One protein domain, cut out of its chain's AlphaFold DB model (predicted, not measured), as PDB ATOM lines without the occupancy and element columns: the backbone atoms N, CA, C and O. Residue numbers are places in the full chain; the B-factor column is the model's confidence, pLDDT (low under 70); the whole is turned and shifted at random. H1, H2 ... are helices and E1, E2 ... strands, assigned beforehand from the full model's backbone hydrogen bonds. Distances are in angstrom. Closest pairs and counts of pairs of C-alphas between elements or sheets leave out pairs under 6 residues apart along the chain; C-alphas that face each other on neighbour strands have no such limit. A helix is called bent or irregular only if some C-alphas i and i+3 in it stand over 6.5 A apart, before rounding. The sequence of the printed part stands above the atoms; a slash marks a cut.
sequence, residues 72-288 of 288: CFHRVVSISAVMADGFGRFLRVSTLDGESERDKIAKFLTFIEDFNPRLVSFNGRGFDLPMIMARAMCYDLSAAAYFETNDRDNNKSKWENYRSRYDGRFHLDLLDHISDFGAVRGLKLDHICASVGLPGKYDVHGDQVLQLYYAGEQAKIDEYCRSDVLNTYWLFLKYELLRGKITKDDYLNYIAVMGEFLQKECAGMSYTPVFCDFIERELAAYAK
ATOM      1  N   CYS A  72     -50.355 -32.614  67.164       88.69
ATOM      2  CA  CYS A  72     -49.891 -31.363  67.763       88.69
ATOM      3  C   CYS A  72     -48.465 -31.423  68.338       88.69
ATOM      4  O   CYS A  72     -47.884 -30.375  68.607       88.69
ATOM      5  N   PHE A  73     -47.897 -32.619  68.520       92.12
ATOM      6  CA  PHE A  73     -46.528 -32.810  69.010       92.12
ATOM      7  C   PHE A  73     -45.495 -32.994  67.895       92.12
ATOM      8  O   PHE A  73     -44.307 -33.142  68.183       92.12
ATOM      9  N   HIS A  74     -45.928 -33.004  66.635       94.31
ATOM     10  CA  HIS A  74     -45.032 -33.162  65.493       94.31
ATOM     11  C   HIS A  74     -44.449 -31.826  65.040       94.31
ATOM     12  O   HIS A  74     -44.959 -30.753  65.359       94.31
ATOM     13  N   ARG A  75     -43.363 -31.918  64.277       94.12
ATOM     14  CA  ARG A  75     -42.673 -30.797  63.643       94.12
ATOM     15  C   ARG A  75     -42.487 -31.111  62.163       94.12
ATOM     16  O   ARG A  75     -42.046 -32.213  61.839       94.12
ATOM     17  N   VAL A  76     -42.753 -30.152  61.278       96.44
ATOM     18  CA  VAL A  76     -42.456 -30.307  59.848       96.44
ATOM     19  C   VAL A  76     -40.954 -30.125  59.623       96.44
ATOM     20  O   VAL A  76     -40.387 -29.068  59.905       96.44
ATOM     21  N   VAL A  77     -40.304 -31.168  59.108       96.00
ATOM     22  CA  VAL A  77     -38.860 -31.168  58.801       96.00
ATOM     23  C   VAL A  77     -38.572 -31.206  57.301       96.00
ATOM     24  O   VAL A  77     -37.563 -30.665  56.860       96.00
ATOM     25  N   SER A  78     -39.479 -31.779  56.510       97.19
ATOM     26  CA  SER A  78     -39.394 -31.866  55.052       97.19
ATOM     27  C   SER A  78     -40.803 -31.869  54.459       97.19
ATOM     28  O   SER A  78     -41.729 -32.399  55.073       97.19
ATOM     29  N   ILE A  79     -40.966 -31.253  53.289       98.12
ATOM     30  CA  ILE A  79     -42.182 -31.327  52.471       98.12
ATOM     31  C   ILE A  79     -41.716 -31.615  51.051       98.12
ATOM     32  O   ILE A  79     -41.114 -30.751  50.414       98.12
ATOM     33  N   SER A  80     -41.978 -32.818  50.555       98.06
ATOM     34  CA  SER A  80     -41.734 -33.170  49.156       98.06
ATOM     35  C   SER A  80     -43.044 -33.304  48.402       98.06
ATOM     36  O   SER A  80     -44.091 -33.548  48.994       98.06
ATOM     37  N   ALA A  81     -42.988 -33.112  47.089       98.25
ATOM     38  CA  ALA A  81     -44.134 -33.270  46.212       98.25
ATOM     39  C   ALA A  81     -43.693 -33.708  44.816       98.25
ATOM     40  O   ALA A  81     -42.638 -33.300  44.315       98.25
ATOM     41  N   VAL A  82     -44.550 -34.500  44.176       98.69
ATOM     42  CA  VAL A  82     -44.567 -34.644  42.722       98.69
ATOM     43  C   VAL A  82     -45.492 -33.572  42.158       98.69
ATOM     44  O   VAL A  82     -46.626 -33.427  42.611       98.69
ATOM     45  N   MET A  83     -45.008 -32.836  41.164       98.50
ATOM     46  CA  MET A  83     -45.832 -31.967  40.336       98.50
ATOM     47  C   MET A  83     -46.263 -32.732  39.091       98.50
ATOM     48  O   MET A  83     -45.433 -33.350  38.416       98.50
ATOM     49  N   ALA A  84     -47.548 -32.643  38.779       98.31
ATOM     50  CA  ALA A  84     -48.150 -33.190  37.577       98.31
ATOM     51  C   ALA A  84     -49.050 -32.134  36.923       98.31
ATOM     52  O   ALA A  84     -49.469 -31.180  37.584       98.31
ATOM     53  N   ASP A  85     -49.323 -32.283  35.630       97.25
ATOM     54  CA  ASP A  85     -50.273 -31.411  34.936       97.25
ATOM     55  C   ASP A  85     -51.739 -31.751  35.279       97.25
ATOM     56  O   ASP A  85     -52.031 -32.650  36.073       97.25
ATOM     57  N   GLY A  86     -52.687 -31.031  34.669       92.62
ATOM     58  CA  GLY A  86     -54.122 -31.235  34.896       92.62
ATOM     59  C   GLY A  86     -54.656 -32.617  34.491       92.62
ATOM     60  O   GLY A  86     -55.754 -32.979  34.912       92.62
ATOM     61  N   PHE A  87     -53.893 -33.393  33.716       92.94
ATOM     62  CA  PHE A  87     -54.217 -34.766  33.316       92.94
ATOM     63  C   PHE A  87     -53.474 -35.814  34.157       92.94
ATOM     64  O   PHE A  87     -53.709 -37.010  34.007       92.94
ATOM     65  N   GLY A  88     -52.611 -35.380  35.078       95.50
ATOM     66  CA  GLY A  88     -51.812 -36.258  35.924       95.50
ATOM     67  C   GLY A  88     -50.480 -36.673  35.302       95.50
ATOM     68  O   GLY A  88     -49.791 -37.509  35.889       95.50
ATOM     69  N   ARG A  89     -50.070 -36.090  34.166       98.19
ATOM     70  CA  ARG A  89     -48.761 -36.370  33.562       98.19
ATOM     71  C   ARG A  89     -47.645 -35.821  34.438       98.19
ATOM     72  O   ARG A  89     -47.685 -34.660  34.844       98.19
ATOM     73  N   PHE A  90     -46.638 -36.649  34.702       98.75
ATOM     74  CA  PHE A  90     -45.491 -36.293  35.531       98.75
ATOM     75  C   PHE A  90     -44.741 -35.079  34.964       98.75
ATOM     76  O   PHE A  90     -44.459 -35.026  33.766       98.75
ATOM     77  N   LEU A  91     -44.382 -34.128  35.834       98.44
ATOM     78  CA  LEU A  91     -43.528 -32.987  35.485       98.44
ATOM     79  C   LEU A  91     -42.187 -33.039  36.218       98.44
ATOM     80  O   LEU A  91     -41.141 -32.899  35.591       98.44
ATOM     81  N   ARG A  92     -42.209 -33.192  37.548       98.44
ATOM     82  CA  ARG A  92     -41.005 -33.240  38.395       98.44
ATOM     83  C   ARG A  92     -41.322 -33.742  39.798       98.44
ATOM     84  O   ARG A  92     -42.443 -33.581  40.272       98.44
ATOM     85  N   VAL A  93     -40.302 -34.227  40.502       98.50
ATOM     86  CA  VAL A  93     -40.318 -34.424  41.960       98.50
ATOM     87  C   VAL A  93     -39.326 -33.467  42.616       98.50
ATOM     88  O   VAL A  93     -38.231 -33.252  42.100       98.50
ATOM     89  N   SER A  94     -39.703 -32.856  43.738       96.88
ATOM     90  CA  SER A  94     -38.814 -31.963  44.491       96.88
ATOM     91  C   SER A  94     -39.212 -31.859  45.958       96.88
ATOM     92  O   SER A  94     -40.370 -32.084  46.307       96.88
ATOM     93  N   THR A  95     -38.271 -31.421  46.787       97.62
ATOM     94  CA  THR A  95     -38.524 -30.984  48.165       97.62
ATOM     95  C   THR A  95     -38.615 -29.462  48.201       97.62
ATOM     96  O   THR A  95     -37.873 -28.796  47.485       97.62
ATOM     97  N   LEU A  96     -39.533 -28.903  48.990       95.12
ATOM     98  CA  LEU A  96     -39.610 -27.462  49.209       95.12
ATOM     99  C   LEU A  96     -38.394 -26.998  50.015       95.12
ATOM    100  O   LEU A  96     -38.225 -27.377  51.177       95.12
ATOM    101  N   ASP A  97     -37.595 -26.116  49.419       90.50
ATOM    102  CA  ASP A  97     -36.487 -25.466  50.113       90.50
ATOM    103  C   ASP A  97     -37.002 -24.560  51.239       90.50
ATOM    104  O   ASP A  97     -38.040 -23.903  51.110       90.50
ATOM    105  N   GLY A  98     -36.239 -24.416  52.317       89.19
ATOM    106  CA  GLY A  98     -36.529 -23.440  53.366       89.19
ATOM    107  C   GLY A  98     -35.630 -23.612  54.579       89.19
ATOM    108  O   GLY A  98     -35.384 -24.737  55.008       89.19
ATOM    109  N   GLU A  99     -35.191 -22.500  55.161       88.88
ATOM    110  CA  GLU A  99     -34.269 -22.489  56.304       88.88
ATOM    111  C   GLU A  99     -34.951 -22.937  57.603       88.88
ATOM    112  O   GLU A  99     -34.340 -23.560  58.468       88.88
ATOM    113  N   SER A 100     -36.253 -22.666  57.738       95.44
ATOM    114  CA  SER A 100     -37.032 -22.998  58.929       95.44
ATOM    115  C   SER A 100     -38.303 -23.793  58.616       95.44
ATOM    116  O   SER A 100     -38.755 -23.882  57.475       95.44
ATOM    117  N   GLU A 101     -38.905 -24.373  59.659       97.00
ATOM    118  CA  GLU A 101     -40.231 -25.000  59.574       97.00
ATOM    119  C   GLU A 101     -41.284 -24.002  59.067       97.00
ATOM    120  O   GLU A 101     -42.065 -24.322  58.171       97.00
ATOM    121  N   ARG A 102     -41.256 -22.771  59.599       97.88
ATOM    122  CA  ARG A 102     -42.148 -21.683  59.191       97.88
ATOM    123  C   ARG A 102     -42.046 -21.410  57.695       97.88
ATOM    124  O   ARG A 102     -43.078 -21.290  57.049       97.88
ATOM    125  N   ASP A 103     -40.834 -21.336  57.145       97.69
ATOM    126  CA  ASP A 103     -40.638 -21.016  55.725       97.69
ATOM    127  C   ASP A 103     -41.159 -22.129  54.816       97.69
ATOM    128  O   ASP A 103     -41.809 -21.848  53.810       97.69
ATOM    129  N   LYS A 104     -40.918 -23.393  55.189       98.00
ATOM    130  CA  LYS A 104     -41.437 -24.554  54.454       98.00
ATOM    131  C   LYS A 104     -42.970 -24.551  54.433       98.00
ATOM    132  O   LYS A 104     -43.564 -24.695  53.366       98.00
ATOM    133  N   ILE A 105     -43.604 -24.330  55.589       98.44
ATOM    134  CA  ILE A 105     -45.068 -24.252  55.698       98.44
ATOM    135  C   ILE A 105     -45.605 -23.050  54.918       98.44
ATOM    136  O   ILE A 105     -46.544 -23.206  54.147       98.44
ATOM    137  N   ALA A 106     -45.003 -21.867  55.067       98.25
ATOM    138  CA  ALA A 106     -45.440 -20.665  54.366       98.25
ATOM    139  C   ALA A 106     -45.405 -20.859  52.845       98.25
ATOM    140  O   ALA A 106     -46.402 -20.600  52.184       98.25
ATOM    141  N   LYS A 107     -44.311 -21.406  52.296       98.12
ATOM    142  CA  LYS A 107     -44.204 -21.712  50.859       98.12
ATOM    143  C   LYS A 107     -45.261 -22.709  50.391       98.12
ATOM    144  O   LYS A 107     -45.831 -22.527  49.320       98.12
ATOM    145  N   PHE A 108     -45.535 -23.745  51.184       98.38
ATOM    146  CA  PHE A 108     -46.591 -24.706  50.871       98.38
ATOM    147  C   PHE A 108     -47.980 -24.048  50.848       98.38
ATOM    148  O   PHE A 108     -48.747 -24.270  49.915       98.38
ATOM    149  N   LEU A 109     -48.292 -23.202  51.834       98.44
ATOM    150  CA  LEU A 109     -49.573 -22.496  51.904       98.44
ATOM    151  C   LEU A 109     -49.724 -21.458  50.787       98.44
ATOM    152  O   LEU A 109     -50.773 -21.415  50.155       98.44
ATOM    153  N   THR A 110     -48.674 -20.692  50.482       98.19
ATOM    154  CA  THR A 110     -48.650 -19.769  49.337       98.19
ATOM    155  C   THR A 110     -48.883 -20.510  48.023       98.19
ATOM    156  O   THR A 110     -49.669 -20.057  47.203       98.19
ATOM    157  N   PHE A 111     -48.294 -21.695  47.840       97.56
ATOM    158  CA  PHE A 111     -48.557 -22.509  46.653       97.56
ATOM    159  C   PHE A 111     -50.036 -22.928  46.536       97.56
ATOM    160  O   PHE A 111     -50.591 -22.928  45.439       97.56
ATOM    161  N   ILE A 112     -50.698 -23.259  47.649       97.50
ATOM    162  CA  ILE A 112     -52.143 -23.541  47.642       97.50
ATOM    163  C   ILE A 112     -52.946 -22.282  47.294       97.50
ATOM    164  O   ILE A 112     -53.887 -22.371  46.506       97.50
ATOM    165  N   GLU A 113     -52.575 -21.134  47.865       96.75
ATOM    166  CA  GLU A 113     -53.239 -19.846  47.640       96.75
ATOM    167  C   GLU A 113     -53.165 -19.414  46.170       96.75
ATOM    168  O   GLU A 113     -54.190 -19.109  45.564       96.75
ATOM    169  N   ASP A 114     -51.970 -19.477  45.583       96.31
ATOM    170  CA  ASP A 114     -51.700 -18.976  44.237       96.31
ATOM    171  C   ASP A 114     -52.271 -19.888  43.141       96.31
ATOM    172  O   ASP A 114     -52.724 -19.406  42.104       96.31
ATOM    173  N   PHE A 115     -52.242 -21.213  43.345       96.12
ATOM    174  CA  PHE A 115     -52.501 -22.176  42.266       96.12
ATOM    175  C   PHE A 115     -53.748 -23.035  42.451       96.12
ATOM    176  O   PHE A 115     -54.180 -23.666  41.488       96.12
ATOM    177  N   ASN A 116     -54.320 -23.099  43.658       96.50
ATOM    178  CA  ASN A 116     -55.474 -23.949  43.968       96.50
ATOM    179  C   ASN A 116     -55.362 -25.392  43.406       96.50
ATOM    180  O   ASN A 116     -56.309 -25.906  42.803       96.50
ATOM    181  N   PRO A 117     -54.209 -26.075  43.582       96.88
ATOM    182  CA  PRO A 117     -53.954 -27.372  42.966       96.88
ATOM    183  C   PRO A 117     -54.833 -28.471  43.574       96.88
ATOM    184  O   PRO A 117     -55.207 -28.404  44.747       96.88
ATOM    185  N   ARG A 118     -55.065 -29.557  42.830       98.00
ATOM    186  CA  ARG A 118     -55.532 -30.814  43.428       98.00
ATOM    187  C   ARG A 118     -54.393 -31.431  44.237       98.00
ATOM    188  O   ARG A 118     -53.399 -31.876  43.671       98.00
ATOM    189  N   LEU A 119     -54.544 -31.488  45.554       98.50
ATOM    190  CA  LEU A 119     -53.627 -32.203  46.431       98.50
ATOM    191  C   LEU A 119     -53.934 -33.697  46.363       98.50
ATOM    192  O   LEU A 119     -55.082 -34.112  46.524       98.50
ATOM    193  N   VAL A 120     -52.906 -34.508  46.153       98.69
ATOM    194  CA  VAL A 120     -53.000 -35.967  46.218       98.69
ATOM    195  C   VAL A 120     -52.070 -36.444  47.321       98.69
ATOM    196  O   VAL A 120     -50.905 -36.059  47.364       98.69
ATOM    197  N   SER A 121     -52.590 -37.253  48.237       98.56
ATOM    198  CA  SER A 121     -51.847 -37.732  49.408       98.56
ATOM    199  C   SER A 121     -52.217 -39.169  49.740       98.56
ATOM    200  O   SER A 121     -53.280 -39.633  49.335       98.56
ATOM    201  N   PHE A 122     -51.427 -39.824  50.584       98.25
ATOM    202  CA  PHE A 122     -51.832 -41.047  51.269       98.25
ATOM    203  C   PHE A 122     -51.942 -40.768  52.772       98.25
ATOM    204  O   PHE A 122     -50.930 -40.507  53.411       98.25
ATOM    205  N   ASN A 123     -53.153 -40.819  53.340       97.50
ATOM    206  CA  ASN A 123     -53.445 -40.451  54.734       97.50
ATOM    207  C   ASN A 123     -53.193 -38.966  55.083       97.50
ATOM    208  O   ASN A 123     -53.072 -38.606  56.257       97.50
ATOM    209  N   GLY A 124     -53.173 -38.081  54.084       97.50
ATOM    210  CA  GLY A 124     -52.971 -36.645  54.289       97.50
ATOM    211  C   GLY A 124     -54.073 -35.979  55.108       97.50
ATOM    212  O   GLY A 124     -53.819 -35.006  55.815       97.50
ATOM    213  N   ARG A 125     -55.298 -36.513  55.068       96.00
ATOM    214  CA  ARG A 125     -56.412 -36.038  55.897       96.00
ATOM    215  C   ARG A 125     -56.297 -36.506  57.344       96.00
ATOM    216  O   ARG A 125     -56.776 -35.813  58.237       96.00
ATOM    217  N   GLY A 126     -55.687 -37.668  57.571       95.25
ATOM    218  CA  GLY A 126     -55.470 -38.229  58.902       95.25
ATOM    219  C   GLY A 126     -54.222 -37.692  59.601       95.25
ATOM    220  O   GLY A 126     -54.147 -37.766  60.828       95.25
ATOM    221  N   PHE A 127     -53.258 -37.147  58.851       96.19
ATOM    222  CA  PHE A 127     -51.984 -36.697  59.405       96.19
ATOM    223  C   PHE A 127     -51.471 -35.381  58.810       96.19
ATOM    224  O   PHE A 127     -51.487 -34.368  59.509       96.19
ATOM    225  N   ASP A 128     -51.034 -35.378  57.548       97.25
ATOM    226  CA  ASP A 128     -50.209 -34.308  56.970       97.25
ATOM    227  C   ASP A 128     -50.868 -32.929  57.033       97.25
ATOM    228  O   ASP A 128     -50.297 -31.990  57.588       97.25
ATOM    229  N   LEU A 129     -52.091 -32.796  56.511       97.69
ATOM    230  CA  LEU A 129     -52.784 -31.509  56.450       97.69
ATOM    231  C   LEU A 129     -53.207 -31.023  57.842       97.69
ATOM    232  O   LEU A 129     -52.880 -29.883  58.165       97.69
ATOM    233  N   PRO A 130     -53.856 -31.828  58.715       97.31
ATOM    234  CA  PRO A 130     -54.124 -31.396  60.087       97.31
ATOM    235  C   PRO A 130     -52.867 -30.961  60.845       97.31
ATOM    236  O   PRO A 130     -52.904 -29.966  61.570       97.31
ATOM    237  N   MET A 131     -51.754 -31.680  60.667       97.38
ATOM    238  CA  MET A 131     -50.482 -31.349  61.300       97.38
ATOM    239  C   MET A 131     -49.924 -30.027  60.761       97.38
ATOM    240  O   MET A 131     -49.643 -29.129  61.555       97.38
ATOM    241  N   ILE A 132     -49.866 -29.844  59.437       97.88
ATOM    242  CA  ILE A 132     -49.436 -28.583  58.811       97.88
ATOM    243  C   ILE A 132     -50.303 -27.412  59.285       97.88
ATOM    244  O   ILE A 132     -49.754 -26.373  59.643       97.88
ATOM    245  N   MET A 133     -51.629 -27.567  59.359       97.88
ATOM    246  CA  MET A 133     -52.523 -26.499  59.829       97.88
ATOM    247  C   MET A 133     -52.296 -26.168  61.309       97.88
ATOM    248  O   MET A 133     -52.264 -24.996  61.682       97.88
ATOM    249  N   ALA A 134     -52.076 -27.176  62.160       96.81
ATOM    250  CA  ALA A 134     -51.724 -26.955  63.561       96.81
ATOM    251  C   ALA A 134     -50.407 -26.178  63.705       96.81
ATOM    252  O   ALA A 134     -50.317 -25.255  64.515       96.81
ATOM    253  N   ARG A 135     -49.400 -26.510  62.890       97.69
ATOM    254  CA  ARG A 135     -48.105 -25.818  62.879       97.69
ATOM    255  C   ARG A 135     -48.183 -24.424  62.261       97.69
ATOM    256  O   ARG A 135     -47.533 -23.516  62.764       97.69
ATOM    257  N   ALA A 136     -49.018 -24.219  61.245       98.00
ATOM    258  CA  ALA A 136     -49.278 -22.908  60.654       98.00
ATOM    259  C   ALA A 136     -49.838 -21.916  61.686       98.00
ATOM    260  O   ALA A 136     -49.386 -20.773  61.734       98.00
ATOM    261  N   MET A 137     -50.736 -22.373  62.572       97.38
ATOM    262  CA  MET A 137     -51.247 -21.555  63.682       97.38
ATOM    263  C   MET A 137     -50.146 -21.132  64.663       97.38
ATOM    264  O   MET A 137     -50.204 -20.029  65.187       97.38
ATOM    265  N   CYS A 138     -49.121 -21.959  64.900       96.44
ATOM    266  CA  CYS A 138     -47.985 -21.576  65.752       96.44
ATOM    267  C   CYS A 138     -47.112 -20.459  65.150       96.44
ATOM    268  O   CYS A 138     -46.260 -19.918  65.852       96.44
ATOM    269  N   TYR A 139     -47.282 -20.159  63.861       97.19
ATOM    270  CA  TYR A 139     -46.497 -19.178  63.113       97.19
ATOM    271  C   TYR A 139     -47.330 -18.016  62.565       97.19
ATOM    272  O   TYR A 139     -46.812 -17.250  61.747       97.19
ATOM    273  N   ASP A 140     -48.597 -17.911  62.980       97.69
ATOM    274  CA  ASP A 140     -49.556 -16.905  62.515       97.69
ATOM    275  C   ASP A 140     -49.679 -16.856  60.977       97.69
ATOM    276  O   ASP A 140     -49.796 -15.792  60.367       97.69
ATOM    277  N   LEU A 141     -49.614 -18.025  60.326       98.25
ATOM    278  CA  LEU A 141     -49.728 -18.147  58.871       98.25
ATOM    279  C   LEU A 141     -51.191 -18.300  58.434       98.25
ATOM    280  O   LEU A 141     -51.972 -19.017  59.059       98.25
ATOM    281  N   SER A 142     -51.541 -17.662  57.315       97.94
ATOM    282  CA  SER A 142     -52.857 -17.795  56.682       97.94
ATOM    283  C   SER A 142     -52.900 -18.984  55.722       97.94
ATOM    284  O   SER A 142     -51.939 -19.242  55.000       97.94
ATOM    285  N   ALA A 143     -54.040 -19.672  55.687       97.56
ATOM    286  CA  ALA A 143     -54.351 -20.753  54.754       97.56
ATOM    287  C   ALA A 143     -55.747 -20.535  54.138       97.56
ATOM    288  O   ALA A 143     -56.585 -21.439  54.137       97.56
ATOM    289  N   ALA A 144     -56.038 -19.307  53.694       96.81
ATOM    290  CA  ALA A 144     -57.376 -18.886  53.280       96.81
ATOM    291  C   ALA A 144     -57.945 -19.782  52.169       96.81
ATOM    292  O   ALA A 144     -59.014 -20.368  52.351       96.81
ATOM    293  N   ALA A 145     -57.187 -20.013  51.094       96.50
ATOM    294  CA  ALA A 145     -57.603 -20.894  50.007       96.50
ATOM    295  C   ALA A 145     -57.892 -22.332  50.469       96.50
ATOM    296  O   ALA A 145     -58.791 -22.976  49.923       96.50
ATOM    297  N   TYR A 146     -57.196 -22.850  51.486       97.69
ATOM    298  CA  TYR A 146     -57.478 -24.184  52.025       97.69
ATOM    299  C   TYR A 146     -58.858 -24.262  52.703       97.69
ATOM    300  O   TYR A 146     -59.567 -25.263  52.577       97.69
ATOM    301  N   PHE A 147     -59.243 -23.208  53.429       96.88
ATOM    302  CA  PHE A 147     -60.496 -23.157  54.187       96.88
ATOM    303  C   PHE A 147     -61.688 -22.616  53.397       96.88
ATOM    304  O   PHE A 147     -62.824 -22.824  53.834       96.88
ATOM    305  N   GLU A 148     -61.443 -21.965  52.260       95.94
ATOM    306  CA  GLU A 148     -62.471 -21.401  51.392       95.94
ATOM    307  C   GLU A 148     -63.432 -22.481  50.862       95.94
ATOM    308  O   GLU A 148     -63.032 -23.571  50.447       95.94
ATOM    309  N   THR A 149     -64.727 -22.174  50.888       95.31
ATOM    310  CA  THR A 149     -65.817 -23.083  50.490       95.31
ATOM    311  C   THR A 149     -66.830 -22.430  49.549       95.31
ATOM    312  O   THR A 149     -67.797 -23.070  49.145       95.31
ATOM    313  N   ASN A 150     -66.645 -21.164  49.197       94.25
ATOM    314  CA  ASN A 150     -67.529 -20.409  48.326       94.25
ATOM    315  C   ASN A 150     -66.720 -19.436  47.461       94.25
ATOM    316  O   ASN A 150     -66.824 -18.218  47.593       94.25
ATOM    317  N   ASP A 151     -65.941 -20.004  46.548       92.50
ATOM    318  CA  ASP A 151     -65.117 -19.271  45.595       92.50
ATOM    319  C   ASP A 151     -65.387 -19.825  44.198       92.50
ATOM    320  O   ASP A 151     -64.944 -20.913  43.826       92.50
ATOM    321  N   ARG A 152     -66.190 -19.080  43.438       88.56
ATOM    322  CA  ARG A 152     -66.631 -19.495  42.106       88.56
ATOM    323  C   ARG A 152     -65.509 -19.428  41.081       88.56
ATOM    324  O   ARG A 152     -65.509 -20.256  40.174       88.56
ATOM    325  N   ASP A 153     -64.568 -18.504  41.242       91.88
ATOM    326  CA  ASP A 153     -63.493 -18.281  40.276       91.88
ATOM    327  C   ASP A 153     -62.534 -19.475  40.265       91.88
ATOM    328  O   ASP A 153     -62.101 -19.924  39.204       91.88
ATOM    329  N   ASN A 154     -62.316 -20.087  41.432       90.19
ATOM    330  CA  ASN A 154     -61.539 -21.318  41.561       90.19
ATOM    331  C   ASN A 154     -62.385 -22.599  41.540       90.19
ATOM    332  O   ASN A 154     -61.843 -23.682  41.736       90.19
ATOM    333  N   ASN A 155     -63.689 -22.524  41.256       92.50
ATOM    334  CA  ASN A 155     -64.626 -23.659  41.262       92.50
ATOM    335  C   ASN A 155     -64.747 -24.399  42.610       92.50
ATOM    336  O   ASN A 155     -64.909 -25.623  42.639       92.50
ATOM    337  N   LYS A 156     -64.681 -23.676  43.728       95.62
ATOM    338  CA  LYS A 156     -64.956 -24.220  45.060       95.62
ATOM    339  C   LYS A 156     -66.415 -24.052  45.440       95.62
ATOM    340  O   LYS A 156     -67.044 -23.020  45.199       95.62
ATOM    341  N   SER A 157     -66.933 -25.062  46.118       95.56
ATOM    342  CA  SER A 157     -68.257 -25.047  46.719       95.56
ATOM    343  C   SER A 157     -68.221 -25.673  48.111       95.56
ATOM    344  O   SER A 157     -67.229 -26.272  48.535       95.56
ATOM    345  N   LYS A 158     -69.347 -25.595  48.827       94.00
ATOM    346  CA  LYS A 158     -69.536 -26.290  50.107       94.00
ATOM    347  C   LYS A 158     -69.211 -27.788  50.008       94.00
ATOM    348  O   LYS A 158     -68.800 -28.383  51.002       94.00
ATOM    349  N   TRP A 159     -69.420 -28.386  48.835       95.00
ATOM    350  CA  TRP A 159     -69.256 -29.817  48.591       95.00
ATOM    351  C   TRP A 159     -67.946 -30.161  47.881       95.00
ATOM    352  O   TRP A 159     -67.449 -31.265  48.066       95.00
ATOM    353  N   GLU A 160     -67.333 -29.214  47.172       95.88
ATOM    354  CA  GLU A 160     -66.070 -29.383  46.444       95.88
ATOM    355  C   GLU A 160     -65.046 -28.359  46.950       95.88
ATOM    356  O   GLU A 160     -65.044 -27.201  46.538       95.88
ATOM    357  N   ASN A 161     -64.200 -28.765  47.894       96.88
ATOM    358  CA  ASN A 161     -63.107 -27.963  48.456       96.88
ATOM    359  C   ASN A 161     -62.085 -28.900  49.125       96.88
ATOM    360  O   ASN A 161     -62.320 -30.102  49.237       96.88
ATOM    361  N   TYR A 162     -60.959 -28.372  49.611       97.88
ATOM    362  CA  TYR A 162     -59.895 -29.187  50.220       97.88
ATOM    363  C   TYR A 162     -60.336 -30.021  51.436       97.88
ATOM    364  O   TYR A 162     -59.753 -31.070  51.736       97.88
ATOM    365  N   ARG A 163     -61.365 -29.573  52.160       96.50
ATOM    366  CA  ARG A 163     -61.861 -30.241  53.371       96.50
ATOM    367  C   ARG A 163     -63.010 -31.208  53.100       96.50
ATOM    368  O   ARG A 163     -63.385 -31.957  54.002       96.50
ATOM    369  N   SER A 164     -63.550 -31.230  51.884       96.62
ATOM    370  CA  SER A 164     -64.566 -32.198  51.480       96.62
ATOM    371  C   SER A 164     -63.974 -33.599  51.437       96.62
ATOM    372  O   SER A 164     -63.218 -33.939  50.537       96.62
ATOM    373  N   ARG A 165     -64.320 -34.436  52.419       96.06
ATOM    374  CA  ARG A 165     -63.720 -35.771  52.566       96.06
ATOM    375  C   ARG A 165     -64.007 -36.712  51.397       96.06
ATOM    376  O   ARG A 165     -63.120 -37.455  51.000       96.06
ATOM    377  N   TYR A 166     -65.242 -36.695  50.904       96.19
ATOM    378  CA  TYR A 166     -65.740 -37.646  49.904       96.19
ATOM    379  C   TYR A 166     -65.566 -37.165  48.462       96.19
ATOM    380  O   TYR A 166     -65.861 -37.909  47.528       96.19
ATOM    381  N   ASP A 167     -65.109 -35.927  48.282       95.31
ATOM    382  CA  ASP A 167     -64.840 -35.357  46.973       95.31
ATOM    383  C   ASP A 167     -63.331 -35.280  46.736       95.31
ATOM    384  O   ASP A 167     -62.575 -34.771  47.559       95.31
ATOM    385  N   GLY A 168     -62.901 -35.784  45.583       95.25
ATOM    386  CA  GLY A 168     -61.490 -35.860  45.236       95.25
ATOM    387  C   GLY A 168     -60.982 -34.675  44.421       95.25
ATOM    388  O   GLY A 168     -59.846 -34.758  43.963       95.25
ATOM    389  N   ARG A 169     -61.784 -33.629  44.160       95.81
ATOM    390  CA  ARG A 169     -61.434 -32.565  43.201       95.81
ATOM    391  C   ARG A 169     -60.263 -31.710  43.669       95.81
ATOM    392  O   ARG A 169     -59.337 -31.489  42.895       95.81
ATOM    393  N   PHE A 170     -60.300 -31.256  44.920       97.62
ATOM    394  CA  PHE A 170     -59.245 -30.428  45.518       97.62
ATOM    395  C   PHE A 170     -58.300 -31.227  46.405       97.62
ATOM    396  O   PHE A 170     -57.115 -30.919  46.467       97.62
ATOM    397  N   HIS A 171     -58.793 -32.264  47.081       98.31
ATOM    398  CA  HIS A 171     -57.950 -33.159  47.865       98.31
ATOM    399  C   HIS A 171     -58.386 -34.607  47.677       98.31
ATOM    400  O   HIS A 171     -59.407 -35.027  48.210       98.31
ATOM    401  N   LEU A 172     -57.585 -35.378  46.945       98.50
ATOM    402  CA  LEU A 172     -57.724 -36.825  46.865       98.50
ATOM    403  C   LEU A 172     -56.797 -37.482  47.895       98.50
ATOM    404  O   LEU A 172     -55.595 -37.629  47.662       98.50
ATOM    405  N   ASP A 173     -57.361 -37.918  49.017       98.62
ATOM    406  CA  ASP A 173     -56.656 -38.808  49.939       98.62
ATOM    407  C   ASP A 173     -56.841 -40.267  49.494       98.62
ATOM    408  O   ASP A 173     -57.920 -40.845  49.623       98.62
ATOM    409  N   LEU A 174     -55.778 -40.866  48.956       98.56
ATOM    410  CA  LEU A 174     -55.784 -42.237  48.456       98.56
ATOM    411  C   LEU A 174     -56.142 -43.250  49.540       98.56
ATOM    412  O   LEU A 174     -56.798 -44.237  49.224       98.56
ATOM    413  N   LEU A 175     -55.763 -43.028  50.803       98.19
ATOM    414  CA  LEU A 175     -56.125 -43.960  51.868       98.19
ATOM    415  C   LEU A 175     -57.636 -43.944  52.092       98.19
ATOM    416  O   LEU A 175     -58.247 -45.010  52.131       98.19
ATOM    417  N   ASP A 176     -58.242 -42.760  52.202       97.56
ATOM    418  CA  ASP A 176     -59.698 -42.632  52.325       97.56
ATOM    419  C   ASP A 176     -60.385 -43.312  51.136       97.56
ATOM    420  O   ASP A 176     -61.243 -44.163  51.323       97.56
ATOM    421  N   HIS A 177     -59.962 -43.013  49.913       97.62
ATOM    422  CA  HIS A 177     -60.621 -43.528  48.716       97.62
ATOM    423  C   HIS A 177     -60.434 -45.039  48.491       97.62
ATOM    424  O   HIS A 177     -61.372 -45.710  48.069       97.62
ATOM    425  N   ILE A 178     -59.249 -45.593  48.765       97.38
ATOM    426  CA  ILE A 178     -58.967 -47.031  48.603       97.38
ATOM    427  C   ILE A 178     -59.620 -47.847  49.725       97.38
ATOM    428  O   ILE A 178     -60.068 -48.966  49.493       97.38
ATOM    429  N   SER A 179     -59.697 -47.297  50.940       96.94
ATOM    430  CA  SER A 179     -60.307 -47.972  52.093       96.94
ATOM    431  C   SER A 179     -61.834 -47.879  52.150       96.94
ATOM    432  O   SER A 179     -62.419 -48.300  53.151       96.94
ATOM    433  N   ASP A 180     -62.461 -47.300  51.122       96.12
ATOM    434  CA  ASP A 180     -63.876 -46.919  51.105       96.12
ATOM    435  C   ASP A 180     -64.257 -46.102  52.355       96.12
ATOM    436  O   ASP A 180     -65.097 -46.455  53.181       96.12
ATOM    437  N   PHE A 181     -63.514 -45.012  52.537       96.19
ATOM    438  CA  PHE A 181     -63.631 -44.021  53.603       96.19
ATOM    439  C   PHE A 181     -63.536 -44.601  55.022       96.19
ATOM    440  O   PHE A 181     -64.129 -44.075  55.975       96.19
ATOM    441  N   GLY A 182     -62.719 -45.645  55.180       94.69
ATOM    442  CA  GLY A 182     -62.455 -46.321  56.446       94.69
ATOM    443  C   GLY A 182     -63.313 -47.562  56.702       94.69
ATOM    444  O   GLY A 182     -63.326 -48.043  57.841       94.69
ATOM    445  N   ALA A 183     -64.003 -48.089  55.682       96.75
ATOM    446  CA  ALA A 183     -64.625 -49.412  55.738       96.75
ATOM    447  C   ALA A 183     -63.578 -50.510  55.996       96.75
ATOM    448  O   ALA A 183     -63.830 -51.452  56.749       96.75
ATOM    449  N   VAL A 184     -62.371 -50.340  55.448       94.62
ATOM    450  CA  VAL A 184     -61.183 -51.136  55.789       94.62
ATOM    451  C   VAL A 184     -60.192 -50.271  56.569       94.62
ATOM    452  O   VAL A 184     -59.953 -49.114  56.238       94.62
ATOM    453  N   ARG A 185     -59.588 -50.816  57.628       92.12
ATOM    454  CA  ARG A 185     -58.623 -50.092  58.475       92.12
ATOM    455  C   ARG A 185     -57.231 -50.702  58.384       92.12
ATOM    456  O   ARG A 185     -57.078 -51.874  58.058       92.12
ATOM    457  N   GLY A 186     -56.217 -49.910  58.729       89.50
ATOM    458  CA  GLY A 186     -54.839 -50.391  58.877       89.50
ATOM    459  C   GLY A 186     -54.064 -50.562  57.568       89.50
ATOM    460  O   GLY A 186     -52.995 -51.170  57.578       89.50
ATOM    461  N   LEU A 187     -54.570 -50.024  56.455       94.00
ATOM    462  CA  LEU A 187     -53.834 -50.004  55.196       94.00
ATOM    463  C   LEU A 187     -52.633 -49.056  55.296       94.00
ATOM    464  O   LEU A 187     -52.754 -47.919  55.751       94.00
ATOM    465  N   LYS A 188     -51.470 -49.538  54.858       93.81
ATOM    466  CA  LYS A 188     -50.222 -48.773  54.781       93.81
ATOM    467  C   LYS A 188     -49.851 -48.577  53.317       93.81
ATOM    468  O   LYS A 188     -50.067 -49.495  52.526       93.81
ATOM    469  N   LEU A 189     -49.261 -47.424  52.991       94.94
ATOM    470  CA  LEU A 189     -48.819 -47.095  51.630       94.94
ATOM    471  C   LEU A 189     -47.959 -48.222  51.052       94.94
ATOM    472  O   LEU A 189     -48.286 -48.766  50.007       94.94
ATOM    473  N   ASP A 190     -46.939 -48.631  51.806       93.25
ATOM    474  CA  ASP A 190     -46.012 -49.701  51.442       93.25
ATOM    475  C   ASP A 190     -46.715 -51.014  51.057       93.25
ATOM    476  O   ASP A 190     -46.491 -51.559  49.979       93.25
ATOM    477  N   HIS A 191     -47.648 -51.482  51.892       93.44
ATOM    478  CA  HIS A 191     -48.372 -52.728  51.631       93.44
ATOM    479  C   HIS A 191     -49.242 -52.635  50.372       93.44
ATOM    480  O   HIS A 191     -49.328 -53.597  49.610       93.44
ATOM    481  N   ILE A 192     -49.893 -51.488  50.147       96.12
ATOM    482  CA  ILE A 192     -50.697 -51.286  48.939       96.12
ATOM    483  C   ILE A 192     -49.782 -51.240  47.717       96.12
ATOM    484  O   ILE A 192     -50.044 -51.971  46.765       96.12
ATOM    485  N   CYS A 193     -48.705 -50.454  47.748       96.75
ATOM    486  CA  CYS A 193     -47.728 -50.378  46.663       96.75
ATOM    487  C   CYS A 193     -47.203 -51.769  46.286       96.75
ATOM    488  O   CYS A 193     -47.316 -52.161  45.125       96.75
ATOM    489  N   ALA A 194     -46.749 -52.555  47.264       94.62
ATOM    490  CA  ALA A 194     -46.289 -53.919  47.028       94.62
ATOM    491  C   ALA A 194     -47.380 -54.803  46.392       94.62
ATOM    492  O   ALA A 194     -47.102 -55.562  45.465       94.62
ATOM    493  N   SER A 195     -48.641 -54.672  46.829       95.25
ATOM    494  CA  SER A 195     -49.760 -55.460  46.286       95.25
ATOM    495  C   SER A 195     -50.108 -55.144  44.826       95.25
ATOM    496  O   SER A 195     -50.661 -55.999  44.137       95.25
ATOM    497  N   VAL A 196     -49.778 -53.939  44.345       95.69
ATOM    498  CA  VAL A 196     -50.043 -53.497  42.964       95.69
ATOM    499  C   VAL A 196     -48.784 -53.439  42.090       95.69
ATOM    500  O   VAL A 196     -48.833 -52.888  40.989       95.69
ATOM    501  N   GLY A 197     -47.675 -54.019  42.564       94.81
ATOM    502  CA  GLY A 197     -46.420 -54.130  41.815       94.81
ATOM    503  C   GLY A 197     -45.589 -52.846  41.754       94.81
ATOM    504  O   GLY A 197     -44.793 -52.691  40.837       94.81
ATOM    505  N   LEU A 198     -45.779 -51.919  42.695       96.25
ATOM    506  CA  LEU A 198     -44.963 -50.707  42.837       96.25
ATOM    507  C   LEU A 198     -43.750 -50.966  43.752       96.25
ATOM    508  O   LEU A 198     -43.795 -51.915  44.538       96.25
ATOM    509  N   PRO A 199     -42.705 -50.108  43.712       93.81
ATOM    510  CA  PRO A 199     -41.515 -50.259  44.552       93.81
ATOM    511  C   PRO A 199     -41.826 -50.425  46.038       93.81
ATOM    512  O   PRO A 199     -41.234 -51.271  46.704       93.81
ATOM    513  N   GLY A 200     -42.759 -49.619  46.557       87.12
ATOM    514  CA  GLY A 200     -42.998 -49.553  47.992       87.12
ATOM    515  C   GLY A 200     -41.777 -49.005  48.731       87.12
ATOM    516  O   GLY A 200     -41.015 -48.186  48.207       87.12
ATOM    517  N   LYS A 201     -41.624 -49.418  49.983       77.81
ATOM    518  CA  LYS A 201     -40.577 -48.963  50.892       77.81
ATOM    519  C   LYS A 201     -39.278 -49.722  50.630       77.81
ATOM    520  O   LYS A 201     -39.282 -50.948  50.663       77.81
ATOM    521  N   TYR A 202     -38.169 -49.009  50.409       66.56
ATOM    522  CA  TYR A 202     -36.920 -49.660  49.981       66.56
ATOM    523  C   TYR A 202     -35.664 -49.365  50.828       66.56
ATOM    524  O   TYR A 202     -34.702 -50.108  50.669       66.56
ATOM    525  N   ASP A 203     -35.634 -48.373  51.739       59.47
ATOM    526  CA  ASP A 203     -34.417 -48.128  52.556       59.47
ATOM    527  C   ASP A 203     -34.680 -47.484  53.939       59.47
ATOM    528  O   ASP A 203     -34.388 -48.065  54.985       59.47
ATOM    529  N   VAL A 204     -35.318 -46.308  53.988       62.72
ATOM    530  CA  VAL A 204     -35.555 -45.570  55.247       62.72
ATOM    531  C   VAL A 204     -36.966 -45.809  55.788       62.72
ATOM    532  O   VAL A 204     -37.956 -45.825  55.054       62.72
ATOM    533  N   HIS A 205     -37.076 -45.983  57.108       70.69
ATOM    534  CA  HIS A 205     -38.356 -46.080  57.802       70.69
ATOM    535  C   HIS A 205     -38.723 -44.768  58.510       70.69
ATOM    536  O   HIS A 205     -37.866 -44.098  59.076       70.69
ATOM    537  N   GLY A 206     -40.016 -44.413  58.519       66.75
ATOM    538  CA  GLY A 206     -40.510 -43.207  59.199       66.75
ATOM    539  C   GLY A 206     -40.155 -43.114  60.694       66.75
ATOM    540  O   GLY A 206     -40.021 -42.014  61.220       66.75
ATOM    541  N   ASP A 207     -39.927 -44.243  61.369       74.69
ATOM    542  CA  ASP A 207     -39.438 -44.302  62.756       74.69
ATOM    543  C   ASP A 207     -37.969 -43.847  62.906       74.69
ATOM    544  O   ASP A 207     -37.556 -43.416  63.983       74.69
ATOM    545  N   GLN A 208     -37.192 -43.847  61.820       83.69
ATOM    546  CA  GLN A 208     -35.811 -43.365  61.784       83.69
ATOM    547  C   GLN A 208     -35.716 -41.848  61.575       83.69
ATOM    548  O   GLN A 208     -34.675 -41.267  61.883       83.69
ATOM    549  N   VAL A 209     -36.782 -41.175  61.117       90.19
ATOM    550  CA  VAL A 209     -36.762 -39.727  60.811       90.19
ATOM    551  C   VAL A 209     -36.333 -38.902  62.023       90.19
ATOM    552  O   VAL A 209     -35.531 -37.980  61.886       90.19
ATOM    553  N   LEU A 210     -36.786 -39.265  63.229       91.06
ATOM    554  CA  LEU A 210     -36.371 -38.588  64.460       91.06
ATOM    555  C   LEU A 210     -34.857 -38.711  64.691       91.06
ATOM    556  O   LEU A 210     -34.199 -37.740  65.064       91.06
ATOM    557  N   GLN A 211     -34.299 -39.906  64.482       90.75
ATOM    558  CA  GLN A 211     -32.872 -40.155  64.673       90.75
ATOM    559  C   GLN A 211     -32.039 -39.399  63.636       90.75
ATOM    560  O   GLN A 211     -31.083 -38.728  64.021       90.75
ATOM    561  N   LEU A 212     -32.443 -39.450  62.362       92.75
ATOM    562  CA  LEU A 212     -31.809 -38.725  61.259       92.75
ATOM    563  C   LEU A 212     -31.835 -37.210  61.495       92.75
ATOM    564  O   LEU A 212     -30.813 -36.546  61.335       92.75
ATOM    565  N   TYR A 213     -32.966 -36.671  61.961       93.44
ATOM    566  CA  TYR A 213     -33.112 -35.241  62.237       93.44
ATOM    567  C   TYR A 213     -32.103 -34.769  63.289       93.44
ATOM    568  O   TYR A 213     -31.376 -33.802  63.072       93.44
ATOM    569  N   TYR A 214     -31.987 -35.491  64.407       91.06
ATOM    570  CA  TYR A 214     -31.003 -35.153  65.439       91.06
ATOM    571  C   TYR A 214     -29.556 -35.507  65.070       91.06
ATOM    572  O   TYR A 214     -28.643 -35.047  65.753       91.06
ATOM    573  N   ALA A 215     -29.339 -36.317  64.032       92.44
ATOM    574  CA  ALA A 215     -28.020 -36.583  63.462       92.44
ATOM    575  C   ALA A 215     -27.602 -35.541  62.405       92.44
ATOM    576  O   ALA A 215     -26.468 -35.584  61.939       92.44
ATOM    577  N   GLY A 216     -28.485 -34.603  62.035       93.56
ATOM    578  CA  GLY A 216     -28.217 -33.612  60.986       93.56
ATOM    579  C   GLY A 216     -28.301 -34.175  59.562       93.56
ATOM    580  O   GLY A 216     -27.818 -33.556  58.621       93.56
ATOM    581  N   GLU A 217     -28.927 -35.338  59.389       94.81
ATOM    582  CA  GLU A 217     -28.975 -36.096  58.134       94.81
ATOM    583  C   GLU A 217     -30.159 -35.662  57.247       94.81
ATOM    584  O   GLU A 217     -30.978 -36.479  56.821       94.81
ATOM    585  N   GLN A 218     -30.282 -34.355  56.984       94.69
ATOM    586  CA  GLN A 218     -31.430 -33.784  56.264       94.69
ATOM    587  C   GLN A 218     -31.576 -34.349  54.843       94.69
ATOM    588  O   GLN A 218     -32.689 -34.647  54.422       94.69
ATOM    589  N   ALA A 219     -30.463 -34.564  54.133       94.06
ATOM    590  CA  ALA A 219     -30.483 -35.116  52.778       94.06
ATOM    591  C   ALA A 219     -31.182 -36.485  52.724       94.06
ATOM    592  O   ALA A 219     -32.014 -36.712  51.851       94.06
ATOM    593  N   LYS A 220     -30.930 -37.359  53.711       93.69
ATOM    594  CA  LYS A 220     -31.588 -38.672  53.816       93.69
ATOM    595  C   LYS A 220     -33.086 -38.547  54.103       93.69
ATOM    596  O   LYS A 220     -33.876 -39.334  53.589       93.69
ATOM    597  N   ILE A 221     -33.490 -37.560  54.911       94.56
ATOM    598  CA  ILE A 221     -34.909 -37.283  55.195       94.56
ATOM    599  C   ILE A 221     -35.620 -36.807  53.926       94.56
ATOM    600  O   ILE A 221     -36.717 -37.279  53.628       94.56
ATOM    601  N   ASP A 222     -35.007 -35.890  53.182       95.25
ATOM    602  CA  ASP A 222     -35.580 -35.352  51.949       95.25
ATOM    603  C   ASP A 222     -35.687 -36.432  50.874       95.25
ATOM    604  O   ASP A 222     -36.706 -36.534  50.197       95.25
ATOM    605  N   GLU A 223     -34.673 -37.282  50.756       94.81
ATOM    606  CA  GLU A 223     -34.665 -38.410  49.834       94.81
ATOM    607  C   GLU A 223     -35.751 -39.444  50.163       94.81
ATOM    608  O   GLU A 223     -36.518 -39.838  49.281       94.81
ATOM    609  N   TYR A 224     -35.899 -39.795  51.444       93.50
ATOM    610  CA  TYR A 224     -37.007 -40.619  51.928       93.50
ATOM    611  C   TYR A 224     -38.367 -39.984  51.601       93.50
ATOM    612  O   TYR A 224     -39.234 -40.631  51.010       93.50
ATOM    613  N   CYS A 225     -38.540 -38.694  51.900       95.25
ATOM    614  CA  CYS A 225     -39.779 -37.966  51.631       95.25
ATOM    615  C   CYS A 225     -40.105 -37.930  50.125       95.25
ATOM    616  O   CYS A 225     -41.261 -38.109  49.742       95.25
ATOM    617  N   ARG A 226     -39.094 -37.770  49.256       96.75
ATOM    618  CA  ARG A 226     -39.253 -37.859  47.793       96.75
ATOM    619  C   ARG A 226     -39.693 -39.249  47.349       96.75
ATOM    620  O   ARG A 226     -40.573 -39.354  46.497       96.75
ATOM    621  N   SER A 227     -39.135 -40.307  47.931       95.62
ATOM    622  CA  SER A 227     -39.540 -41.672  47.586       95.62
ATOM    623  C   SER A 227     -40.998 -41.981  47.938       95.62
ATOM    624  O   SER A 227     -41.710 -42.586  47.134       95.62
ATOM    625  N   ASP A 228     -41.482 -41.499  49.087       95.69
ATOM    626  CA  ASP A 228     -42.874 -41.687  49.506       95.69
ATOM    627  C   ASP A 228     -43.846 -40.960  48.562       95.69
ATOM    628  O   ASP A 228     -44.890 -41.514  48.196       95.69
ATOM    629  N   VAL A 229     -43.504 -39.752  48.091       97.81
ATOM    630  CA  VAL A 229     -44.362 -39.036  47.128       97.81
ATOM    631  C   VAL A 229     -44.298 -39.614  45.716       97.81
ATOM    632  O   VAL A 229     -45.304 -39.558  45.013       97.81
ATOM    633  N   LEU A 230     -43.183 -40.229  45.308       98.44
ATOM    634  CA  LEU A 230     -43.107 -40.987  44.053       98.44
ATOM    635  C   LEU A 230     -43.998 -42.237  44.103       98.44
ATOM    636  O   LEU A 230     -44.772 -42.478  43.176       98.44
ATOM    637  N   ASN A 231     -43.967 -42.987  45.210       98.00
ATOM    638  CA  ASN A 231     -44.886 -44.107  45.439       98.00
ATOM    639  C   ASN A 231     -46.352 -43.647  45.464       98.00
ATOM    640  O   ASN A 231     -47.209 -44.268  44.837       98.00
ATOM    641  N   THR A 232     -46.639 -42.531  46.142       98.50
ATOM    642  CA  THR A 232     -47.985 -41.935  46.200       98.50
ATOM    643  C   THR A 232     -48.474 -41.524  44.810       98.50
ATOM    644  O   THR A 232     -49.614 -41.819  44.455       98.50
ATOM    645  N   TYR A 233     -47.620 -40.891  44.001       98.81
ATOM    646  CA  TYR A 233     -47.946 -40.494  42.630       98.81
ATOM    647  C   TYR A 233     -48.234 -41.702  41.736       98.81
ATOM    648  O   TYR A 233     -49.252 -41.735  41.045       98.81
ATOM    649  N   TRP A 234     -47.387 -42.730  41.773       98.62
ATOM    650  CA  TRP A 234     -47.616 -43.916  40.954       98.62
ATOM    651  C   TRP A 234     -48.885 -44.664  41.398       98.62
ATOM    652  O   TRP A 234     -49.694 -45.081  40.565       98.62
ATOM    653  N   LEU A 235     -49.143 -44.756  42.707       98.62
ATOM    654  CA  LEU A 235     -50.387 -45.332  43.217       98.62
ATOM    655  C   LEU A 235     -51.612 -44.521  42.768       98.62
ATOM    656  O   LEU A 235     -52.635 -45.099  42.399       98.62
ATOM    657  N   PHE A 236     -51.499 -43.193  42.736       98.75
ATOM    658  CA  PHE A 236     -52.515 -42.314  42.166       98.75
ATOM    659  C   PHE A 236     -52.800 -42.638  40.698       98.75
ATOM    660  O   PHE A 236     -53.967 -42.756  40.333       98.75
ATOM    661  N   LEU A 237     -51.775 -42.867  39.874       98.69
ATOM    662  CA  LEU A 237     -51.985 -43.254  38.480       98.69
ATOM    663  C   LEU A 237     -52.722 -44.597  38.353       98.69
ATOM    664  O   LEU A 237     -53.675 -44.698  37.581       98.69
ATOM    665  N   LYS A 238     -52.348 -45.610  39.148       98.19
ATOM    666  CA  LYS A 238     -53.077 -46.897  39.197       98.19
ATOM    667  C   LYS A 238     -54.544 -46.686  39.594       98.19
ATOM    668  O   LYS A 238     -55.433 -47.321  39.029       98.19
ATOM    669  N   TYR A 239     -54.804 -45.787  40.542       98.31
ATOM    670  CA  TYR A 239     -56.153 -45.460  40.998       98.31
ATOM    671  C   TYR A 239     -56.978 -44.710  39.938       98.31
ATOM    672  O   TYR A 239     -58.145 -45.035  39.721       98.31
ATOM    673  N   GLU A 240     -56.399 -43.736  39.236       98.19
ATOM    674  CA  GLU A 240     -57.081 -43.033  38.141       98.19
ATOM    675  C   GLU A 240     -57.323 -43.962  36.936       98.19
ATOM    676  O   GLU A 240     -58.391 -43.893  36.323       98.19
ATOM    677  N   LEU A 241     -56.410 -44.901  36.651       98.06
ATOM    678  CA  LEU A 241     -56.623 -45.958  35.656       98.06
ATOM    679  C   LEU A 241     -57.798 -46.865  36.050       98.06
ATOM    680  O   LEU A 241     -58.687 -47.106  35.235       98.06
ATOM    681  N   LEU A 242     -57.857 -47.315  37.312       97.56
ATOM    682  CA  LEU A 242     -58.974 -48.107  37.848       97.56
ATOM    683  C   LEU A 242     -60.322 -47.384  37.694       97.56
ATOM    684  O   LEU A 242     -61.339 -48.010  37.404       97.56
ATOM    685  N   ARG A 243     -60.336 -46.059  37.866       96.75
ATOM    686  CA  ARG A 243     -61.535 -45.219  37.717       96.75
ATOM    687  C   ARG A 243     -61.891 -44.895  36.265       96.75
ATOM    688  O   ARG A 243     -62.887 -44.206  36.046       96.75
ATOM    689  N   GLY A 244     -61.084 -45.331  35.298       97.31
ATOM    690  CA  GLY A 244     -61.251 -44.996  33.883       97.31
ATOM    691  C   GLY A 244     -61.034 -43.510  33.580       97.31
ATOM    692  O   GLY A 244     -61.649 -42.979  32.658       97.31
ATOM    693  N   LYS A 245     -60.225 -42.814  34.387       97.19
ATOM    694  CA  LYS A 245     -59.920 -41.381  34.228       97.19
ATOM    695  C   LYS A 245     -58.714 -41.121  33.335       97.19
ATOM    696  O   LYS A 245     -58.645 -40.059  32.727       97.19
ATOM    697  N   ILE A 246     -57.820 -42.098  33.237       98.00
ATOM    698  CA  ILE A 246     -56.723 -42.137  32.273       98.00
ATOM    699  C   ILE A 246     -56.783 -43.461  31.514       98.00
ATOM    700  O   ILE A 246     -57.288 -44.462  32.033       98.00
ATOM    701  N   THR A 247     -56.287 -43.471  30.281       98.12
ATOM    702  CA  THR A 247     -56.156 -44.707  29.507       98.12
ATOM    703  C   THR A 247     -54.924 -45.500  29.947       98.12
ATOM    704  O   THR A 247     -54.074 -45.018  30.701       98.12
ATOM    705  N   LYS A 248     -54.805 -46.742  29.466       97.81
ATOM    706  CA  LYS A 248     -53.572 -47.519  29.646       97.81
ATOM    707  C   LYS A 248     -52.377 -46.830  28.984       97.81
ATOM    708  O   LYS A 248     -51.312 -46.792  29.586       97.81
ATOM    709  N   ASP A 249     -52.567 -46.250  27.802       98.00
ATOM    710  CA  ASP A 249     -51.497 -45.558  27.080       98.00
ATOM    711  C   ASP A 249     -51.034 -44.306  27.838       98.00
ATOM    712  O   ASP A 249     -49.832 -44.090  27.983       98.00
ATOM    713  N   ASP A 250     -51.970 -43.536  28.407       98.31
ATOM    714  CA  ASP A 250     -51.648 -42.408  29.290       98.31
ATOM    715  C   ASP A 250     -50.823 -42.873  30.493       98.31
ATOM    716  O   ASP A 250     -49.761 -42.322  30.771       98.31
ATOM    717  N   TYR A 251     -51.285 -43.923  31.180       98.56
ATOM    718  CA  TYR A 251     -50.599 -44.494  32.336       98.56
ATOM    719  C   TYR A 251     -49.148 -44.883  32.015       98.56
ATOM    720  O   TYR A 251     -48.234 -44.452  32.721       98.56
ATOM    721  N   LEU A 252     -48.934 -45.654  30.941       98.44
ATOM    722  CA  LEU A 252     -47.605 -46.109  30.522       98.44
ATOM    723  C   LEU A 252     -46.708 -44.933  30.120       98.44
ATOM    724  O   LEU A 252     -45.548 -44.868  30.525       98.44
ATOM    725  N   ASN A 253     -47.253 -43.962  29.386       98.50
ATOM    726  CA  ASN A 253     -46.528 -42.750  29.023       98.50
ATOM    727  C   ASN A 253     -46.115 -41.938  30.263       98.50
ATOM    728  O   ASN A 253     -44.993 -41.444  30.337       98.50
ATOM    729  N   TYR A 254     -46.986 -41.804  31.265       98.69
ATOM    730  CA  TYR A 254     -46.700 -40.978  32.441       98.69
ATOM    731  C   TYR A 254     -45.620 -41.593  33.336       98.69
ATOM    732  O   TYR A 254     -44.752 -40.863  33.822       98.69
ATOM    733  N   ILE A 255     -45.613 -42.921  33.511       98.56
ATOM    734  CA  ILE A 255     -44.536 -43.600  34.249       98.56
ATOM    735  C   ILE A 255     -43.219 -43.609  33.463       98.56
ATOM    736  O   ILE A 255     -42.161 -43.500  34.076       98.56
ATOM    737  N   ALA A 256     -43.263 -43.665  32.126       98.62
ATOM    738  CA  ALA A 256     -42.068 -43.543  31.293       98.62
ATOM    739  C   ALA A 256     -41.432 -42.150  31.435       98.62
ATOM    740  O   ALA A 256     -40.244 -42.048  31.730       98.62
ATOM    741  N   VAL A 257     -42.235 -41.080  31.347       98.69
ATOM    742  CA  VAL A 257     -41.778 -39.693  31.566       98.69
ATOM    743  C   VAL A 257     -41.200 -39.507  32.973       98.69
ATOM    744  O   VAL A 257     -40.187 -38.826  33.142       98.69
ATOM    745  N   MET A 258     -41.809 -40.125  33.992       98.69
ATOM    746  CA  MET A 258     -41.239 -40.153  35.340       98.69
ATOM    747  C   MET A 258     -39.859 -40.825  35.339       98.69
ATOM    748  O   MET A 258     -38.913 -40.244  35.864       98.69
ATOM    749  N   GLY A 259     -39.719 -42.001  34.723       98.50
ATOM    750  CA  GLY A 259     -38.443 -42.715  34.615       98.50
ATOM    751  C   GLY A 259     -37.348 -41.886  33.940       98.50
ATOM    752  O   GLY A 259     -36.261 -41.738  34.498       98.50
ATOM    753  N   GLU A 260     -37.653 -41.261  32.801       98.56
ATOM    754  CA  GLU A 260     -36.731 -40.372  32.080       98.56
ATOM    755  C   GLU A 260     -36.258 -39.201  32.954       98.56
ATOM    756  O   GLU A 260     -35.062 -38.900  33.017       98.56
ATOM    757  N   PHE A 261     -37.181 -38.556  33.677       98.69
ATOM    758  CA  PHE A 261     -36.832 -37.481  34.604       98.69
ATOM    759  C   PHE A 261     -35.928 -37.979  35.734       98.69
ATOM    760  O   PHE A 261     -34.944 -37.317  36.064       98.69
ATOM    761  N   LEU A 262     -36.235 -39.134  36.333       98.50
ATOM    762  CA  LEU A 262     -35.445 -39.681  37.435       98.50
ATOM    763  C   LEU A 262     -34.011 -39.993  36.992       98.50
ATOM    764  O   LEU A 262     -33.067 -39.609  37.681       98.50
ATOM    765  N   GLN A 263     -33.842 -40.606  35.819       98.12
ATOM    766  CA  GLN A 263     -32.525 -40.899  35.249       98.12
ATOM    767  C   GLN A 263     -31.722 -39.633  34.952       98.12
ATOM    768  O   GLN A 263     -30.512 -39.613  35.158       98.12
ATOM    769  N   LYS A 264     -32.380 -38.577  34.468       98.06
ATOM    770  CA  LYS A 264     -31.699 -37.355  34.037       98.06
ATOM    771  C   LYS A 264     -31.408 -36.390  35.186       98.06
ATOM    772  O   LYS A 264     -30.294 -35.891  35.302       98.06
ATOM    773  N   GLU A 265     -32.406 -36.114  36.017       97.94
ATOM    774  CA  GLU A 265     -32.376 -35.030  37.008       97.94
ATOM    775  C   GLU A 265     -32.166 -35.553  38.443       97.94
ATOM    776  O   GLU A 265     -31.807 -34.790  39.338       97.94
ATOM    777  N   CYS A 266     -32.371 -36.855  38.688       96.88
ATOM    778  CA  CYS A 266     -32.232 -37.488  40.008       96.88
ATOM    779  C   CYS A 266     -31.235 -38.663  40.020       96.88
ATOM    780  O   CYS A 266     -31.294 -39.491  40.927       96.88
ATOM    781  N   ALA A 267     -30.305 -38.744  39.063       95.38
ATOM    782  CA  ALA A 267     -29.393 -39.886  38.899       95.38
ATOM    783  C   ALA A 267     -28.626 -40.288  40.178       95.38
ATOM    784  O   ALA A 267     -28.342 -41.463  40.384       95.38
ATOM    785  N   GLY A 268     -28.288 -39.316  41.032       94.38
ATOM    786  CA  GLY A 268     -27.537 -39.540  42.272       94.38
ATOM    787  C   GLY A 268     -28.366 -39.998  43.477       94.38
ATOM    788  O   GLY A 268     -27.791 -40.208  44.539       94.38
ATOM    789  N   MET A 269     -29.688 -40.115  43.344       95.06
ATOM    790  CA  MET A 269     -30.580 -40.518  44.437       95.06
ATOM    791  C   MET A 269     -30.696 -42.047  44.500       95.06
ATOM    792  O   MET A 269     -30.840 -42.701  43.467       95.06
ATOM    793  N   SER A 270     -30.705 -42.623  45.701       93.88
ATOM    794  CA  SER A 270     -30.856 -44.064  45.954       93.88
ATOM    795  C   SER A 270     -32.170 -44.639  45.421       93.88
ATOM    796  O   SER A 270     -32.186 -45.793  44.995       93.88
ATOM    797  N   TYR A 271     -33.258 -43.853  45.378       94.62
ATOM    798  CA  TYR A 271     -34.533 -44.320  44.814       94.62
ATOM    799  C   TYR A 271     -34.462 -44.515  43.302       94.62
ATOM    800  O   TYR A 271     -35.208 -45.326  42.759       94.62
ATOM    801  N   THR A 272     -33.612 -43.768  42.597       96.75
ATOM    802  CA  THR A 272     -33.632 -43.709  41.132       96.75
ATOM    803  C   THR A 272     -33.450 -45.075  40.471       96.75
ATOM    804  O   THR A 272     -34.328 -45.439  39.685       96.75
ATOM    805  N   PRO A 273     -32.404 -45.871  40.778       96.62
ATOM    806  CA  PRO A 273     -32.254 -47.193  40.170       96.62
ATOM    807  C   PRO A 273     -33.424 -48.130  40.493       96.62
ATOM    808  O   PRO A 273     -33.852 -48.884  39.623       96.62
ATOM    809  N   VAL A 274     -33.983 -48.048  41.706       96.19
ATOM    810  CA  VAL A 274     -35.121 -48.879  42.126       96.19
ATOM    811  C   VAL A 274     -36.371 -48.531  41.319       96.19
ATOM    812  O   VAL A 274     -36.985 -49.408  40.721       96.19
ATOM    813  N   PHE A 275     -36.742 -47.252  41.250       97.50
ATOM    814  CA  PHE A 275     -37.922 -46.836  40.492       97.50
ATOM    815  C   PHE A 275     -37.772 -47.128  38.996       97.50
ATOM    816  O   PHE A 275     -38.735 -47.587  38.389       97.50
ATOM    817  N   CYS A 276     -36.589 -46.921  38.412       97.94
ATOM    818  CA  CYS A 276     -36.356 -47.220  36.997       97.94
ATOM    819  C   CYS A 276     -36.547 -48.711  36.682       97.94
ATOM    820  O   CYS A 276     -37.276 -49.029  35.750       97.94
ATOM    821  N   ASP A 277     -35.985 -49.615  37.491       97.62
ATOM    822  CA  ASP A 277     -36.158 -51.068  37.310       97.62
ATOM    823  C   ASP A 277     -37.636 -51.487  37.389       97.62
ATOM    824  O   ASP A 277     -38.122 -52.257  36.558       97.62
ATOM    825  N   PHE A 278     -38.398 -50.936  38.336       98.06
ATOM    826  CA  PHE A 278     -39.835 -51.206  38.419       98.06
ATOM    827  C   PHE A 278     -40.608 -50.651  37.216       98.06
ATOM    828  O   PHE A 278     -41.511 -51.325  36.717       98.06
ATOM    829  N   ILE A 279     -40.274 -49.447  36.737       98.31
ATOM    830  CA  ILE A 279     -40.919 -48.845  35.558       98.31
ATOM    831  C   ILE A 279     -40.644 -49.706  34.324       98.31
ATOM    832  O   ILE A 279     -41.575 -50.039  33.596       98.31
ATOM    833  N   GLU A 280     -39.397 -50.126  34.112       97.94
ATOM    834  CA  GLU A 280     -39.012 -50.989  32.992       97.94
ATOM    835  C   GLU A 280     -39.782 -52.315  33.003       97.94
ATOM    836  O   GLU A 280     -40.307 -52.741  31.970       97.94
ATOM    837  N   ARG A 281     -39.920 -52.948  34.175       97.50
ATOM    838  CA  ARG A 281     -40.704 -54.183  34.333       97.50
ATOM    839  C   ARG A 281     -42.184 -53.976  34.038       97.50
ATOM    840  O   ARG A 281     -42.782 -54.812  33.362       97.50
ATOM    841  N   GLU A 282     -42.768 -52.886  34.529       97.50
ATOM    842  CA  GLU A 282     -44.172 -52.549  34.282       97.50
ATOM    843  C   GLU A 282     -44.416 -52.313  32.784       97.50
ATOM    844  O   GLU A 282     -45.316 -52.921  32.208       97.50
ATOM    845  N   LEU A 283     -43.577 -51.512  32.119       97.44
ATOM    846  CA  LEU A 283     -43.673 -51.264  30.676       97.44
ATOM    847  C   LEU A 283     -43.540 -52.568  29.870       97.44
ATOM    848  O   LEU A 283     -44.337 -52.832  28.969       97.44
ATOM    849  N   ALA A 284     -42.581 -53.425  30.229       96.62
ATOM    850  CA  ALA A 284     -42.378 -54.715  29.575       96.62
ATOM    851  C   ALA A 284     -43.545 -55.694  29.789       96.62
ATOM    852  O   ALA A 284     -43.810 -56.531  28.923       96.62
ATOM    853  N   ALA A 285     -44.248 -55.615  30.923       94.75
ATOM    854  CA  ALA A 285     -45.415 -56.448  31.195       94.75
ATOM    855  C   ALA A 285     -46.619 -56.083  30.311       94.75
ATOM    856  O   ALA A 285     -47.388 -56.972  29.962       94.75
ATOM    857  N   TYR A 286     -46.759 -54.811  29.922       91.12
ATOM    858  CA  TYR A 286     -47.832 -54.340  29.036       91.12
ATOM    859  C   TYR A 286     -47.529 -54.513  27.542       91.12
ATOM    860  O   TYR A 286     -48.442 -54.429  26.724       91.12
ATOM    861  N   ALA A 287     -46.268 -54.754  27.180       86.12
ATOM    862  CA  ALA A 287     -45.861 -55.027  25.802       86.12
ATOM    863  C   ALA A 287     -46.100 -56.490  25.359       86.12
ATOM    864  O   ALA A 287     -45.862 -56.811  24.194       86.12
ATOM    865  N   LYS A 288     -46.521 -57.372  26.276       70.44
ATOM    866  CA  LYS A 288     -46.828 -58.793  26.034       70.44
ATOM    867  C   LYS A 288     -48.323 -59.013  25.843       70.44
ATOM    868  O   LYS A 288     -48.661 -59.865  24.995       70.44
TER     869      LYS A 288
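Overview. This is residues 72 to 288 of the 288 residues of the protein "3'-5' exonuclease" of Campylobacter sp (UniProt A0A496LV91). The long helix H7 runs through the middle, and H8 and H9 are folded back beside it as a three-helix bundle. The hairpin E1-E2 packs on H7, as does the short pair E3-E4 through E3; H5 touches residues 231 to 235 of H7 and H6 touches its residues 218 to 221, while H1, H2 and H3, with H1 touching the other two, make a group away from the bundle. The printed part has 217 residues, mostly helix, with nine named helices and four named strands, in the order E1 E2 H1 E3 H2 H3 E4 H4 H5 H6 H7 H8 H9. The two sheets, E1-E2 antiparallel and E3-E4 parallel, have two strands each. The whole is compact, with a radius of gyration of the C-alphas of 17.4 A, and spans 54 by 44 by 34 A.

Arrangement. E1, residues 80 to 84, and E2, residues 90 to 95, form an antiparallel hairpin, with N 83 and O 92 2.8 A apart, within hydrogen-bond range. H1, residues 101 to 115, touches H2, residues 128 to 137, with its residues 102 to 106 alone; the closest C-alphas, of Ile 105 and Ala 136, are 6.6 A apart. H1 also touches H3, residues 144 to 147, the closest C-alphas being those of Glu 113 and Ala 145, 5.1 A. E3, residues 119 to 121, is parallel to E4, residues 171 to 173, with N 172 and O 119 at 2.8 A; with H2 and H3 between, they form a strand-helix-strand unit with a right-handed crossover. H4, residues 174 to 178, is close to but not clearly touching H5, residues 189 to 195. The hub is H7, residues 218 to 242; its closest C-alpha pair with E1 is Arg 226 and Ser 80, 5.5 A. H5 touches H7 at Cys 193 and Leu 235, closest C-alphas 6.7 A. H6, residues 206 to 215, is only just irregular, with C-alphas 207 and 210 6.7 A apart; it forms a hairpin with H7. H7, H8, residues 248 to 265, and H9, residues 271 to 286, form an up and down bundle, each running against the one before; H8 touches H9, closest C-alphas Gly 259 and Cys 276, 5.5 A. Every O i to N i+4 pair is within hydrogen-bond range in H1, H2, H4, H5, H7, H8 and H9; H6 has 4 of 6, and H3 is too short for one.

Along the chain. E1 begins at C-alpha 80, (-41.734, -33.170, 49.156). H1 is 21.4 A long, H7 36.1 A, H8 25.7 A and H9 22.9 A, ending at C-alpha 286, (-47.832, -54.340, 29.036).

Size, cuts and confidence. The C-alphas farthest apart, of Asp 140 and Lys 288, are 55.6 A apart. The printed part has no cut; the link from H3 to E4 is long, with 23 residues. The mean pLDDT of the printed part is 95.1, with residues 202 to 204 and 206 under 70.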